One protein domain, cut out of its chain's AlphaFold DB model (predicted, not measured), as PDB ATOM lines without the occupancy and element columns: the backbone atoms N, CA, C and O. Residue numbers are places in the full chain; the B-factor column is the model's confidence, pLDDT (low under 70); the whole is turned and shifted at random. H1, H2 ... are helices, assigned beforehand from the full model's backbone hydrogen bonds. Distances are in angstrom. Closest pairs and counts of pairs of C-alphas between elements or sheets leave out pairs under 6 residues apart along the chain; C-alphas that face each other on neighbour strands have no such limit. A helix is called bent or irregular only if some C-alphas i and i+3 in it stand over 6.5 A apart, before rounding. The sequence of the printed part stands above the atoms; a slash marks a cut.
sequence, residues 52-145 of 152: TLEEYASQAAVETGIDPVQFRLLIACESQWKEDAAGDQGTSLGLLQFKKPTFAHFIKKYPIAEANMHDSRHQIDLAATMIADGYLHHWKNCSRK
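What this domain is: This is residues 52 to 145 of the 152 residues of the protein "SLT domain-containing protein" of Candidatus Sungbacteria bacterium RIFCSPLOWO2_01_FULL_54_21 (UniProt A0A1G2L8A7). Five helices pack into a rounded body with H4 in the middle: H1 runs beside it the same way, and H3 packs on it from the side away from H1. H2 packs on H1 with its first part and on H5 with a later part, while the long link from H2 to H3 makes a folded loop of short antiparallel pairings. The printed part has 94 residues with five named helices, H1 to H5 in chain order, and no named strand; the class is all helix, and the helices that touch are mostly crossed. The whole is compact, with a radius of gyration of the C-alphas of 11.8 A and spans of 31 by 29 by 25 A.

Where its parts are: H1, residues 53 to 64, begins at C-alpha 53 (181.591, -94.317, 134.704) and is 16.2 A long from first to last C-alpha. H2, residues 68 to 79, is 16.8 A long. H3, residues 100 to 109, is 14.5 A long and begins at C-alpha 100 (189.918, -110.017, 123.146). H4, residues 120 to 132, is the longest helix by residues, at 18.3 A. H5, residues 136 to 145, is 12.8 A long and ends at C-alpha 145 (178.663, -92.126, 113.497); it is irregular, with C-alphas 138 and 141 8.6 A apart.

How they stand to each other: H1 and H2 touch, closest at the C-alphas of Ser 58 and Pro 68, 4.8 A apart, with residues 68 to 72 alone of H2. They run opposite ways at a steep tilt of 49 degrees. H1 and H4 touch, closest at the C-alphas of Ala 61 and Ala 128, 5.7 A apart, and run the same way at a shallow tilt of 30 degrees. H2 touches H5 with residues 74 to 78 alone, closest at the C-alphas of Cys 77 and Cys 142, 5.7 A apart; their lines are about perpendicular, at 83 degrees. H3 touches residues 126 to 130 alone of H4, closest at the C-alphas of Ile 107 and Leu 126, 7.1 A apart, at a steep tilt of 65 degrees. H4 is close to but not clearly touching H2 and H5. H3 is apart from H1, H2 and H5. In H1, H2 and H4 every O i to N i+4 pair is within hydrogen-bond range; in H3 it is 5 of 6 and in H5 3 of 6.

The domain as a whole: The two C-alphas farthest apart, those of Glu 63 and Gln 89, are 32.9 A apart. The printed part has no cut. The link from H2 to H3, residues 80 to 99, is long; in it residues 92 to 93 pair antiparallel with residues 86 to 87 and with residues 98 to 99. The links H1 to H2 and H4 to H5 are tight, and H3 to H4 is short. The mean pLDDT of the printed part is 94.7, and residue 113 is under 70.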
ATOM      1  N   THR A  52     180.998 -91.905 138.913       93.00
ATOM      2  CA  THR A  52     180.241 -92.627 137.883       93.00
ATOM      3  C   THR A  52     181.159 -92.975 136.705       93.00
ATOM      4  O   THR A  52     182.194 -92.337 136.497       93.00
ATOM      5  N   LEU A  53     180.794 -93.970 135.890       94.44
ATOM      6  CA  LEU A  53     181.591 -94.317 134.704       94.44
ATOM      7  C   LEU A  53     181.711 -93.155 133.711       94.44
ATOM      8  O   LEU A  53     182.738 -93.029 133.048       94.44
ATOM      9  N   GLU A  54     180.704 -92.285 133.625       95.75
ATOM     10  CA  GLU A  54     180.762 -91.116 132.749       95.75
ATOM     11  C   GLU A  54     181.778 -90.071 133.227       95.75
ATOM     12  O   GLU A  54     182.528 -89.514 132.419       95.75
ATOM     13  N   GLU A  55     181.812 -89.800 134.533       94.44
ATOM     14  CA  GLU A  55     182.800 -88.905 135.148       94.44
ATOM     15  C   GLU A  55     184.204 -89.495 135.024       94.44
ATOM     16  O   GLU A  55     185.131 -88.796 134.615       94.44
ATOM     17  N   TYR A  56     184.341 -90.800 135.279       95.06
ATOM     18  CA  TYR A  56     185.598 -91.527 135.130       95.06
ATOM     19  C   TYR A  56     186.128 -91.451 133.689       95.06
ATOM     20  O   TYR A  56     187.290 -91.111 133.480       95.06
ATOM     21  N   ALA A  57     185.272 -91.683 132.686       96.38
ATOM     22  CA  ALA A  57     185.629 -91.555 131.273       96.38
ATOM     23  C   ALA A  57     186.018 -90.125 130.884       96.38
ATOM     24  O   ALA A  57     186.988 -89.927 130.156       96.38
ATOM     25  N   SER A  58     185.293 -89.125 131.393       96.12
ATOM     26  CA  SER A  58     185.618 -87.714 131.149       96.12
ATOM     27  C   SER A  58     186.998 -87.367 131.700       96.12
ATOM     28  O   SER A  58     187.793 -86.723 131.019       96.12
ATOM     29  N   GLN A  59     187.296 -87.830 132.914       94.94
ATOM     30  CA  GLN A  59     188.586 -87.603 133.549       94.94
ATOM     31  C   GLN A  59     189.719 -88.317 132.797       94.94
ATOM     32  O   GLN A  59     190.733 -87.688 132.502       94.94
ATOM     33  N   ALA A  60     189.533 -89.585 132.416       94.44
ATOM     34  CA  ALA A  60     190.514 -90.327 131.621       94.44
ATOM     35  C   ALA A  60     190.799 -89.647 130.269       94.44
ATOM     36  O   ALA A  60     191.951 -89.567 129.843       94.44
ATOM     37  N   ALA A  61     189.770 -89.104 129.609       96.38
ATOM     38  CA  ALA A  61     189.943 -88.348 128.373       96.38
ATOM     39  C   ALA A  61     190.768 -87.068 128.571       96.38
ATOM     40  O   ALA A  61     191.706 -86.820 127.816       96.38
ATOM     41  N   VAL A  62     190.465 -86.288 129.614       95.69
ATOM     42  CA  VAL A  62     191.217 -85.066 129.945       95.69
ATOM     43  C   VAL A  62     192.687 -85.382 130.233       95.69
ATOM     44  O   VAL A  62     193.567 -84.713 129.700       95.69
ATOM     45  N   GLU A  63     192.962 -86.414 131.030       93.44
ATOM     46  CA  GLU A  63     194.328 -86.809 131.404       93.44
ATOM     47  C   GLU A  63     195.158 -87.311 130.215       93.44
ATOM     48  O   GLU A  63     196.370 -87.116 130.181       93.44
ATOM     49  N   THR A  64     194.510 -87.936 129.231       94.19
ATOM     50  CA  THR A  64     195.162 -88.436 128.010       94.19
ATOM     51  C   THR A  64     195.166 -87.419 126.865       94.19
ATOM     52  O   THR A  64     195.746 -87.680 125.814       94.19
ATOM     53  N   GLY A  65     194.555 -86.245 127.056       95.56
ATOM     54  CA  GLY A  65     194.535 -85.167 126.065       95.56
ATOM     55  C   GLY A  65     193.581 -85.389 124.887       95.56
ATOM     56  O   GLY A  65     193.767 -84.776 123.836       95.56
ATOM     57  N   ILE A  66     192.563 -86.242 125.036       97.12
ATOM     58  CA  ILE A  66     191.515 -86.459 124.022       97.12
ATOM     59  C   ILE A  66     190.229 -85.711 124.402       97.12
ATOM     60  O   ILE A  66     190.013 -85.360 125.560       97.12
ATOM     61  N   ASP A  67     189.350 -85.458 123.429       97.25
ATOM     62  CA  ASP A  67     188.095 -84.737 123.673       97.25
ATOM     63  C   ASP A  67     187.144 -85.560 124.581       97.25
ATOM     64  O   ASP A  67     186.693 -86.641 124.178       97.25
ATOM     65  N   PRO A  68     186.798 -85.073 125.792       97.31
ATOM     66  CA  PRO A  68     185.978 -85.825 126.743       97.31
ATOM     67  C   PRO A  68     184.518 -85.975 126.305       97.31
ATOM     68  O   PRO A  68     183.871 -86.968 126.650       97.31
ATOM     69  N   VAL A  69     183.985 -85.027 125.531       97.75
ATOM     70  CA  VAL A  69     182.617 -85.105 125.003       97.75
ATOM     71  C   VAL A  69     182.554 -86.182 123.929       97.75
ATOM     72  O   VAL A  69     181.689 -87.058 123.988       97.75
ATOM     73  N   GLN A  70     183.499 -86.171 122.989       98.25
ATOM     74  CA  GLN A  70     183.588 -87.187 121.942       98.25
ATOM     75  C   GLN A  70     183.832 -88.579 122.524       98.25
ATOM     76  O   GLN A  70     183.196 -89.542 122.096       98.25
ATOM     77  N   PHE A  71     184.672 -88.689 123.553       98.50
ATOM     78  CA  PHE A  71     184.917 -89.969 124.208       98.50
ATOM     79  C   PHE A  71     183.666 -90.527 124.887       98.50
ATOM     80  O   PHE A  71     183.300 -91.675 124.645       98.50
ATOM     81  N   ARG A  72     182.915 -89.706 125.629       98.50
ATOM     82  CA  ARG A  72     181.613 -90.119 126.181       98.50
ATOM     83  C   ARG A  72     180.617 -90.539 125.098       98.50
ATOM     84  O   ARG A  72     179.910 -91.531 125.269       98.50
ATOM     85  N   LEU A  73     180.543 -89.796 123.993       98.56
ATOM     86  CA  LEU A  73     179.662 -90.124 122.868       98.56
ATOM     87  C   LEU A  73     180.060 -91.443 122.196       98.56
ATOM     88  O   LEU A  73     179.183 -92.210 121.793       98.56
ATOM     89  N   LEU A  74     181.360 -91.733 122.117       98.69
ATOM     90  CA  LEU A  74     181.876 -93.005 121.619       98.69
ATOM     91  C   LEU A  74     181.399 -94.162 122.500       98.69
ATOM     92  O   LEU A  74     180.787 -95.095 121.990       98.69
ATOM     93  N   ILE A  75     181.588 -94.059 123.818       98.62
ATOM     94  CA  ILE A  75     181.163 -95.086 124.784       98.62
ATOM     95  C   ILE A  75     179.649 -95.319 124.717       98.62
ATOM     96  O   ILE A  75     179.180 -96.459 124.643       98.62
ATOM     97  N   ALA A  76     178.872 -94.234 124.668       98.56
ATOM     98  CA  ALA A  76     177.424 -94.305 124.517       98.56
ATOM     99  C   ALA A  76     177.012 -95.007 123.211       98.56
ATOM    100  O   ALA A  76     176.026 -95.745 123.190       98.56
ATOM    101  N   CYS A  77     177.756 -94.796 122.122       98.44
ATOM    102  CA  CYS A  77     177.508 -95.474 120.855       98.44
ATOM    103  C   CYS A  77     177.845 -96.969 120.908       98.44
ATOM    104  O   CYS A  77     177.070 -97.764 120.375       98.44
ATOM    105  N   GLU A  78     178.961 -97.342 121.542       98.38
ATOM    106  CA  GLU A  78     179.451 -98.725 121.568       98.38
ATOM    107  C   GLU A  78     178.547 -99.650 122.388       98.38
ATOM    108  O   GLU A  78     178.190-100.737 121.937       98.38
ATOM    109  N   SER A  79     178.125 -99.220 123.579       98.31
ATOM    110  CA  SER A  79     177.408-100.100 124.513       98.31
ATOM    111  C   SER A  79     176.150 -99.494 125.120       98.31
ATOM    112  O   SER A  79     175.440-100.186 125.846       98.31
ATOM    113  N   GLN A  80     175.845 -98.219 124.855       98.00
ATOM    114  CA  GLN A  80     174.840 -97.466 125.621       98.00
ATOM    115  C   GLN A  80     175.134 -97.487 127.131       98.00
ATOM    116  O   GLN A  80     174.208 -97.573 127.935       98.00
ATOM    117  N   TRP A  81     176.419 -97.449 127.500       97.88
ATOM    118  CA  TRP A  81     176.902 -97.557 128.883       97.88
ATOM    119  C   TRP A  81     176.597 -98.894 129.582       97.88
ATOM    120  O   TRP A  81     176.638 -98.975 130.806       97.88
ATOM    121  N   LYS A  82     176.308 -99.961 128.827       97.88
ATOM    122  CA  LYS A  82     176.096-101.308 129.379       97.88
ATOM    123  C   LYS A  82     177.432-102.023 129.567       97.88
ATOM    124  O   LYS A  82     178.102-102.381 128.598       97.88
ATOM    125  N   GLU A  83     177.803-102.252 130.820       96.81
ATOM    126  CA  GLU A  83     179.080-102.871 131.204       96.81
ATOM    127  C   GLU A  83     179.212-104.334 130.753       96.81
ATOM    128  O   GLU A  83     180.317-104.814 130.515       96.81
ATOM    129  N   ASP A  84     178.089-105.031 130.584       96.50
ATOM    130  CA  ASP A  84     177.996-106.434 130.172       96.50
ATOM    131  C   ASP A  84     177.648-106.614 128.682       96.50
ATOM    132  O   ASP A  84     177.364-107.728 128.233       96.50
ATOM    133  N   ALA A  85     177.681-105.535 127.892       96.69
ATOM    134  CA  ALA A  85     177.318-105.577 126.481       96.69
ATOM    135  C   ALA A  85     178.164-106.579 125.681       96.69
ATOM    136  O   ALA A  85     179.393-106.609 125.766       96.69
ATOM    137  N   ALA A  86     177.505-107.351 124.820       95.56
ATOM    138  CA  ALA A  86     178.148-108.278 123.896       95.56
ATOM    139  C   ALA A  86     177.727-107.962 122.456       95.56
ATOM    140  O   ALA A  86     176.584-108.202 122.062       95.56
ATOM    141  N   GLY A  87     178.654-107.425 121.669       92.62
ATOM    142  CA  GLY A  87     178.481-107.122 120.251       92.62
ATOM    143  C   GLY A  87     179.242-108.099 119.365       92.62
ATOM    144  O   GLY A  87     179.908-109.021 119.842       92.62
ATOM    145  N   ASP A  88     179.117-107.922 118.048       90.94
ATOM    146  CA  ASP A  88     179.773-108.765 117.037       90.94
ATOM    147  C   ASP A  88     179.632-110.274 117.328       90.94
ATOM    148  O   ASP A  88     180.619-111.014 117.341       90.94
ATOM    149  N   GLN A  89     178.406-110.724 117.630       91.56
ATOM    150  CA  GLN A  89     178.097-112.119 117.988       91.56
ATOM    151  C   GLN A  89     178.909-112.643 119.197       91.56
ATOM    152  O   GLN A  89     179.265-113.816 119.257       91.56
ATOM    153  N   GLY A  90     179.222-111.768 120.159       89.69
ATOM    154  CA  GLY A  90     179.970-112.098 121.377       89.69
ATOM    155  C   GLY A  90     181.490-111.978 121.248       89.69
ATOM    156  O   GLY A  90     182.217-112.379 122.158       89.69
ATOM    157  N   THR A  91     181.995-111.441 120.134       93.44
ATOM    158  CA  THR A  91     183.442-111.235 119.942       93.44
ATOM    159  C   THR A  91     183.942-109.882 120.452       93.44
ATOM    160  O   THR A  91     185.147-109.737 120.680       93.44
ATOM    161  N   SER A  92     183.022-108.941 120.681       96.44
ATOM    162  CA  SER A  92     183.269-107.601 121.218       96.44
ATOM    163  C   SER A  92     182.559-107.458 122.568       96.44
ATOM    164  O   SER A  92     181.385-107.815 122.681       96.44
ATOM    165  N   LEU A  93     183.276-107.024 123.612       97.62
ATOM    166  CA  LEU A  93     182.827-107.156 125.005       97.62
ATOM    167  C   LEU A  93     182.875-105.849 125.801       97.62
ATOM    168  O   LEU A  93     183.843-105.089 125.732       97.62
ATOM    169  N   GLY A  94     181.861-105.688 126.644       97.38
ATOM    170  CA  GLY A  94     181.724-104.680 127.682       97.38
ATOM    171  C   GLY A  94     181.591-103.251 127.172       97.38
ATOM    172  O   GLY A  94     181.164-103.006 126.041       97.38
ATOM    173  N   LEU A  95     181.949-102.308 128.039       98.06
ATOM    174  CA  LEU A  95     181.639-100.891 127.883       98.06
ATOM    175  C   LEU A  95     182.139-100.276 126.558       98.06
ATOM    176  O   LEU A  95     181.419 -99.497 125.936       98.06
ATOM    177  N   LEU A  96     183.343-100.642 126.115       98.38
ATOM    178  CA  LEU A  96     184.030-100.128 124.917       98.38
ATOM    179  C   LEU A  96     184.043-101.148 123.769       98.38
ATOM    180  O   LEU A  96     184.757-100.944 122.787       98.38
ATOM    181  N   GLN A  97     183.292-102.250 123.893       98.44
ATOM    182  CA  GLN A  97     183.167-103.282 122.856       98.44
ATOM    183  C   GLN A  97     184.523-103.797 122.343       98.44
ATOM    184  O   GLN A  97     184.733-104.029 121.151       98.44
ATOM    185  N   PHE A  98     185.477-104.008 123.250       98.06
ATOM    186  CA  PHE A  98     186.796-104.499 122.868       98.06
ATOM    187  C   PHE A  98     186.735-105.922 122.312       98.06
ATOM    188  O   PHE A  98     186.044-106.788 122.847       98.06
ATOM    189  N   LYS A  99     187.575-106.211 121.314       96.88
ATOM    190  CA  LYS A  99     187.909-107.590 120.932       96.88
ATOM    191  C   LYS A  99     189.025-108.120 121.819       96.88
ATOM    192  O   LYS A  99     190.021-107.423 122.029       96.88
ATOM    193  N   LYS A 100     188.914-109.376 122.269       95.06
ATOM    194  CA  LYS A 100     189.918-110.017 123.146       95.06
ATOM    195  C   LYS A 100     191.363-109.884 122.632       95.06
ATOM    196  O   LYS A 100     192.218-109.496 123.424       95.06
ATOM    197  N   PRO A 101     191.668-110.138 121.339       95.31
ATOM    198  CA  PRO A 101     193.039-110.021 120.841       95.31
ATOM    199  C   PRO A 101     193.559-108.583 120.859       95.31
ATOM    200  O   PRO A 101     194.719-108.360 121.188       95.31
ATOM    201  N   THR A 102     192.699-107.609 120.548       96.38
ATOM    202  CA  THR A 102     193.042-106.182 120.591       96.38
ATOM    203  C   THR A 102     193.367-105.759 122.016       96.38
ATOM    204  O   THR A 102     194.435-105.203 122.253       96.38
ATOM    205  N   PHE A 103     192.492-106.089 122.971       95.81
ATOM    206  CA  PHE A 103     192.719-105.787 124.383       95.81
ATOM    207  C   PHE A 103     194.041-106.401 124.861       95.81
ATOM    208  O   PHE A 103     194.924-105.688 125.324       95.81
ATOM    209  N   ALA A 104     194.233-107.705 124.631       94.00
ATOM    210  CA  ALA A 104     195.445-108.428 125.018       94.00
ATOM    211  C   ALA A 104     196.732-107.887 124.366       94.00
ATOM    212  O   ALA A 104     197.809-108.007 124.947       94.00
ATOM    213  N   HIS A 105     196.642-107.326 123.159       94.88
ATOM    214  CA  HIS A 105     197.770-106.682 122.494       94.88
ATOM    215  C   HIS A 105     198.135-105.358 123.176       94.88
ATOM    216  O   HIS A 105     199.291-105.155 123.543       94.88
ATOM    217  N   PHE A 106     197.159-104.472 123.382       95.44
ATOM    218  CA  PHE A 106     197.439-103.119 123.864       95.44
ATOM    219  C   PHE A 106     197.758-103.049 125.360       95.44
ATOM    220  O   PHE A 106     198.592-102.235 125.742       95.44
ATOM    221  N   ILE A 107     197.236-103.952 126.195       93.44
ATOM    222  CA  ILE A 107     197.664-104.031 127.608       93.44
ATOM    223  C   ILE A 107     199.121-104.485 127.770       93.44
ATOM    224  O   ILE A 107     199.708-104.280 128.820       93.44
ATOM    225  N   LYS A 108     199.712-105.125 126.750       91.25
ATOM    226  CA  LYS A 108     201.151-105.440 126.729       91.25
ATOM    227  C   LYS A 108     201.980-104.276 126.200       91.25
ATOM    228  O   LYS A 108     203.152-104.164 126.541       91.25
ATOM    229  N   LYS A 109     201.392-103.463 125.315       92.94
ATOM    230  CA  LYS A 109     202.037-102.276 124.745       92.94
ATOM    231  C   LYS A 109     202.182-101.176 125.800       92.94
ATOM    232  O   LYS A 109     203.210-100.512 125.844       92.94
ATOM    233  N   TYR A 110     201.156-100.989 126.620       89.00
ATOM    234  CA  TYR A 110     201.129 -99.979 127.672       89.00
ATOM    235  C   TYR A 110     201.461-100.608 129.033       89.00
ATOM    236  O   TYR A 110     201.160-101.782 129.235       89.00
ATOM    237  N   PRO A 111     202.054 -99.867 129.986       74.00
ATOM    238  CA  PRO A 111     202.399-100.377 131.315       74.00
ATOM    239  C   PRO A 111     201.161-100.507 132.228       74.00
ATOM    240  O   PRO A 111     201.147-100.015 133.352       74.00
ATOM    241  N   ILE A 112     200.104-101.161 131.740       71.00
ATOM    242  CA  ILE A 112     198.854-101.411 132.466       71.00
ATOM    243  C   ILE A 112     198.911-102.840 133.007       71.00
ATOM    244  O   ILE A 112     198.380-103.779 132.408       71.00
ATOM    245  N   ALA A 113     199.632-103.026 134.112       61.62
ATOM    246  CA  ALA A 113     199.693-104.320 134.781       61.62
ATOM    247  C   ALA A 113     198.284-104.747 135.239       61.62
ATOM    248  O   ALA A 113     197.508-103.928 135.717       61.62
ATOM    249  N   GLU A 114     197.962-106.035 135.073       76.38
ATOM    250  CA  GLU A 114     196.740-106.666 135.609       76.38
ATOM    251  C   GLU A 114     195.397-106.135 135.065       76.38
ATOM    252  O   GLU A 114     194.338-106.387 135.641       76.38
ATOM    253  N   ALA A 115     195.408-105.474 133.903       83.88
ATOM    254  CA  ALA A 115     194.189-105.021 133.242       83.88
ATOM    255  C   ALA A 115     193.193-106.172 132.996       83.88
ATOM    256  O   ALA A 115     193.468-107.139 132.279       83.88
ATOM    257  N   ASN A 116     191.991-106.023 133.541       91.31
ATOM    258  CA  ASN A 116     190.872-106.938 133.347       91.31
ATOM    259  C   ASN A 116     189.924-106.410 132.263       91.31
ATOM    260  O   ASN A 116     189.311-105.361 132.432       91.31
ATOM    261  N   MET A 117     189.744-107.169 131.181       93.62
ATOM    262  CA  MET A 117     188.832-106.810 130.091       93.62
ATOM    263  C   MET A 117     187.365-106.720 130.532       93.62
ATOM    264  O   MET A 117     186.586-106.044 129.878       93.62
ATOM    265  N   HIS A 118     186.963-107.386 131.613       93.12
ATOM    266  CA  HIS A 118     185.595-107.303 132.139       93.12
ATOM    267  C   HIS A 118     185.385-106.130 133.105       93.12
ATOM    268  O   HIS A 118     184.275-105.940 133.587       93.12
ATOM    269  N   ASP A 119     186.430-105.352 133.381       93.88
ATOM    270  CA  ASP A 119     186.344-104.146 134.191       93.88
ATOM    271  C   ASP A 119     186.203-102.917 133.284       93.88
ATOM    272  O   ASP A 119     187.091-102.590 132.489       93.88
ATOM    273  N   SER A 120     185.072-102.226 133.409       95.56
ATOM    274  CA  SER A 120     184.750-101.017 132.654       95.56
ATOM    275  C   SER A 120     185.803 -99.915 132.786       95.56
ATOM    276  O   SER A 120     186.087 -99.225 131.807       95.56
ATOM    277  N   ARG A 121     186.420 -99.755 133.963       94.25
ATOM    278  CA  ARG A 121     187.436 -98.718 134.211       94.25
ATOM    279  C   ARG A 121     188.733 -99.041 133.481       94.25
ATOM    280  O   ARG A 121     189.285 -98.174 132.813       94.25
ATOM    281  N   HIS A 122     189.154-100.304 133.489       94.19
ATOM    282  CA  HIS A 122     190.304-100.738 132.690       94.19
ATOM    283  C   HIS A 122     190.057-100.593 131.183       94.19
ATOM    284  O   HIS A 122     190.971-100.226 130.443       94.19
ATOM    285  N   GLN A 123     188.831-100.854 130.713       96.94
ATOM    286  CA  GLN A 123     188.476-100.588 129.318       96.94
ATOM    287  C   GLN A 123     188.563 -99.094 128.981       96.94
ATOM    288  O   GLN A 123     189.101 -98.748 127.931       96.94
ATOM    289  N   ILE A 124     188.060 -98.220 129.858       96.50
ATOM    290  CA  ILE A 124     188.140 -96.764 129.690       96.50
ATOM    291  C   ILE A 124     189.598 -96.314 129.578       96.50
ATOM    292  O   ILE A 124     189.946 -95.634 128.614       96.50
ATOM    293  N   ASP A 125     190.450 -96.738 130.508       94.81
ATOM    294  CA  ASP A 125     191.853 -96.320 130.561       94.81
ATOM    295  C   ASP A 125     192.629 -96.773 129.331       94.81
ATOM    296  O   ASP A 125     193.351 -95.990 128.703       94.81
ATOM    297  N   LEU A 126     192.430 -98.034 128.940       96.44
ATOM    298  CA  LEU A 126     193.054 -98.580 127.747       96.44
ATOM    299  C   LEU A 126     192.580 -97.846 126.491       96.44
ATOM    300  O   LEU A 126     193.400 -97.489 125.647       96.44
ATOM    301  N   ALA A 127     191.272 -97.613 126.356       97.56
ATOM    302  CA  ALA A 127     190.713 -96.949 125.185       97.56
ATOM    303  C   ALA A 127     191.163 -95.491 125.077       97.56
ATOM    304  O   ALA A 127     191.570 -95.070 123.995       97.56
ATOM    305  N   ALA A 128     191.149 -94.742 126.182       97.00
ATOM    306  CA  ALA A 128     191.611 -93.360 126.213       97.00
ATOM    307  C   ALA A 128     193.085 -93.266 125.786       97.00
ATOM    308  O   ALA A 128     193.420 -92.520 124.865       97.00
ATOM    309  N   THR A 129     193.935 -94.127 126.356       96.00
ATOM    310  CA  THR A 129     195.357 -94.230 125.991       96.00
ATOM    311  C   THR A 129     195.536 -94.583 124.513       96.00
ATOM    312  O   THR A 129     196.307 -93.944 123.805       96.00
ATOM    313  N   MET A 130     194.792 -95.570 124.006       96.94
ATOM    314  CA  MET A 130     194.831 -95.950 122.590       96.94
ATOM    315  C   MET A 130     194.443 -94.794 121.666       96.94
ATOM    316  O   MET A 130     195.093 -94.581 120.644       96.94
ATOM    317  N   ILE A 131     193.377 -94.064 121.988       97.50
ATOM    318  CA  ILE A 131     192.896 -92.963 121.150       97.50
ATOM    319  C   ILE A 131     193.911 -91.816 121.140       97.50
ATOM    320  O   ILE A 131     194.190 -91.301 120.057       97.50
ATOM    321  N   ALA A 132     194.498 -91.479 122.292       96.00
ATOM    322  CA  ALA A 132     195.569 -90.484 122.394       96.00
ATOM    323  C   ALA A 132     196.782 -90.845 121.517       96.00
ATOM    324  O   ALA A 132     197.347 -89.988 120.845       96.00
ATOM    325  N   ASP A 133     197.102 -92.137 121.433       95.81
ATOM    326  CA  ASP A 133     198.167 -92.697 120.594       95.81
ATOM    327  C   ASP A 133     197.785 -92.855 119.096       95.81
ATOM    328  O   ASP A 133     198.533 -93.448 118.315       95.81
ATOM    329  N   GLY A 134     196.614 -92.369 118.663       95.75
ATOM    330  CA  GLY A 134     196.182 -92.397 117.255       95.75
ATOM    331  C   GLY A 134     195.422 -93.660 116.819       95.75
ATOM    332  O   GLY A 134     195.171 -93.872 115.627       95.75
ATOM    333  N   TYR A 135     194.988 -94.503 117.757       97.25
ATOM    334  CA  TYR A 135     194.301 -95.773 117.475       97.25
ATOM    335  C   TYR A 135     192.762 -95.678 117.467       97.25
ATOM    336  O   TYR A 135     192.075 -96.693 117.592       97.25
ATOM    337  N   LEU A 136     192.186 -94.488 117.243       97.50
ATOM    338  CA  LEU A 136     190.723 -94.288 117.169       97.50
ATOM    339  C   LEU A 136     190.032 -95.190 116.124       97.50
ATOM    340  O   LEU A 136     188.864 -95.547 116.265       97.50
ATOM    341  N   HIS A 137     190.752 -95.604 115.080       95.88
ATOM    342  CA  HIS A 137     190.235 -96.463 114.013       95.88
ATOM    343  C   HIS A 137     189.759 -97.851 114.488       95.88
ATOM    344  O   HIS A 137     189.003 -98.509 113.767       95.88
ATOM    345  N   HIS A 138     190.134 -98.297 115.693       97.25
ATOM    346  CA  HIS A 138     189.572 -99.514 116.290       97.25
ATOM    347  C   HIS A 138     188.068 -99.399 116.587       97.25
ATOM    348  O   HIS A 138     187.377-100.415 116.557       97.25
ATOM    349  N   TRP A 139     187.549 -98.175 116.735       97.31
ATOM    350  CA  TRP A 139     186.129 -97.869 116.937       97.31
ATOM    351  C   TRP A 139     185.496 -97.171 115.725       97.31
ATOM    352  O   TRP A 139     184.575 -96.368 115.854       97.31
ATOM    353  N   LYS A 140     185.981 -97.473 114.508       95.25
ATOM    354  CA  LYS A 140     185.607 -96.774 113.257       95.25
ATOM    355  C   LYS A 140     184.104 -96.617 113.005       95.25
ATOM    356  O   LYS A 140     183.690 -95.675 112.335       95.25
ATOM    357  N   ASN A 141     183.284 -97.565 113.460       95.00
ATOM    358  CA  ASN A 141     181.846 -97.531 113.205       95.00
ATOM    359  C   ASN A 141     181.184 -96.434 114.042       95.00
ATOM    360  O   ASN A 141     180.467 -95.600 113.485       95.00
ATOM    361  N   CYS A 142     181.460 -96.413 115.346       97.56
ATOM    362  CA  CYS A 142     180.918 -95.410 116.245       97.56
ATOM    363  C   CYS A 142     181.610 -94.061 116.116       97.56
ATOM    364  O   CYS A 142     180.904 -93.057 116.062       97.56
ATOM    365  N   SER A 143     182.936 -94.009 115.956       97.56
ATOM    366  CA  SER A 143     183.648 -92.739 115.757       97.56
ATOM    367  C   SER A 143     183.140 -91.999 114.515       97.56
ATOM    368  O   SER A 143     182.792 -90.824 114.590       97.56
ATOM    369  N   ARG A 144     182.928 -92.707 113.396       96.62
ATOM    370  CA  ARG A 144     182.296 -92.128 112.199       96.62
ATOM    371  C   ARG A 144     180.856 -91.677 112.447       96.62
ATOM    372  O   ARG A 144     180.456 -90.641 111.929       96.62
ATOM    373  N   LYS A 145     180.071 -92.446 113.208       97.19
ATOM    374  CA  LYS A 145     178.663 -92.126 113.497       97.19
ATOM    375  C   LYS A 145     178.517 -90.841 114.316       97.19
ATOM    376  O   LYS A 145     177.581 -90.090 114.070       97.19
TER     377      LYS A 145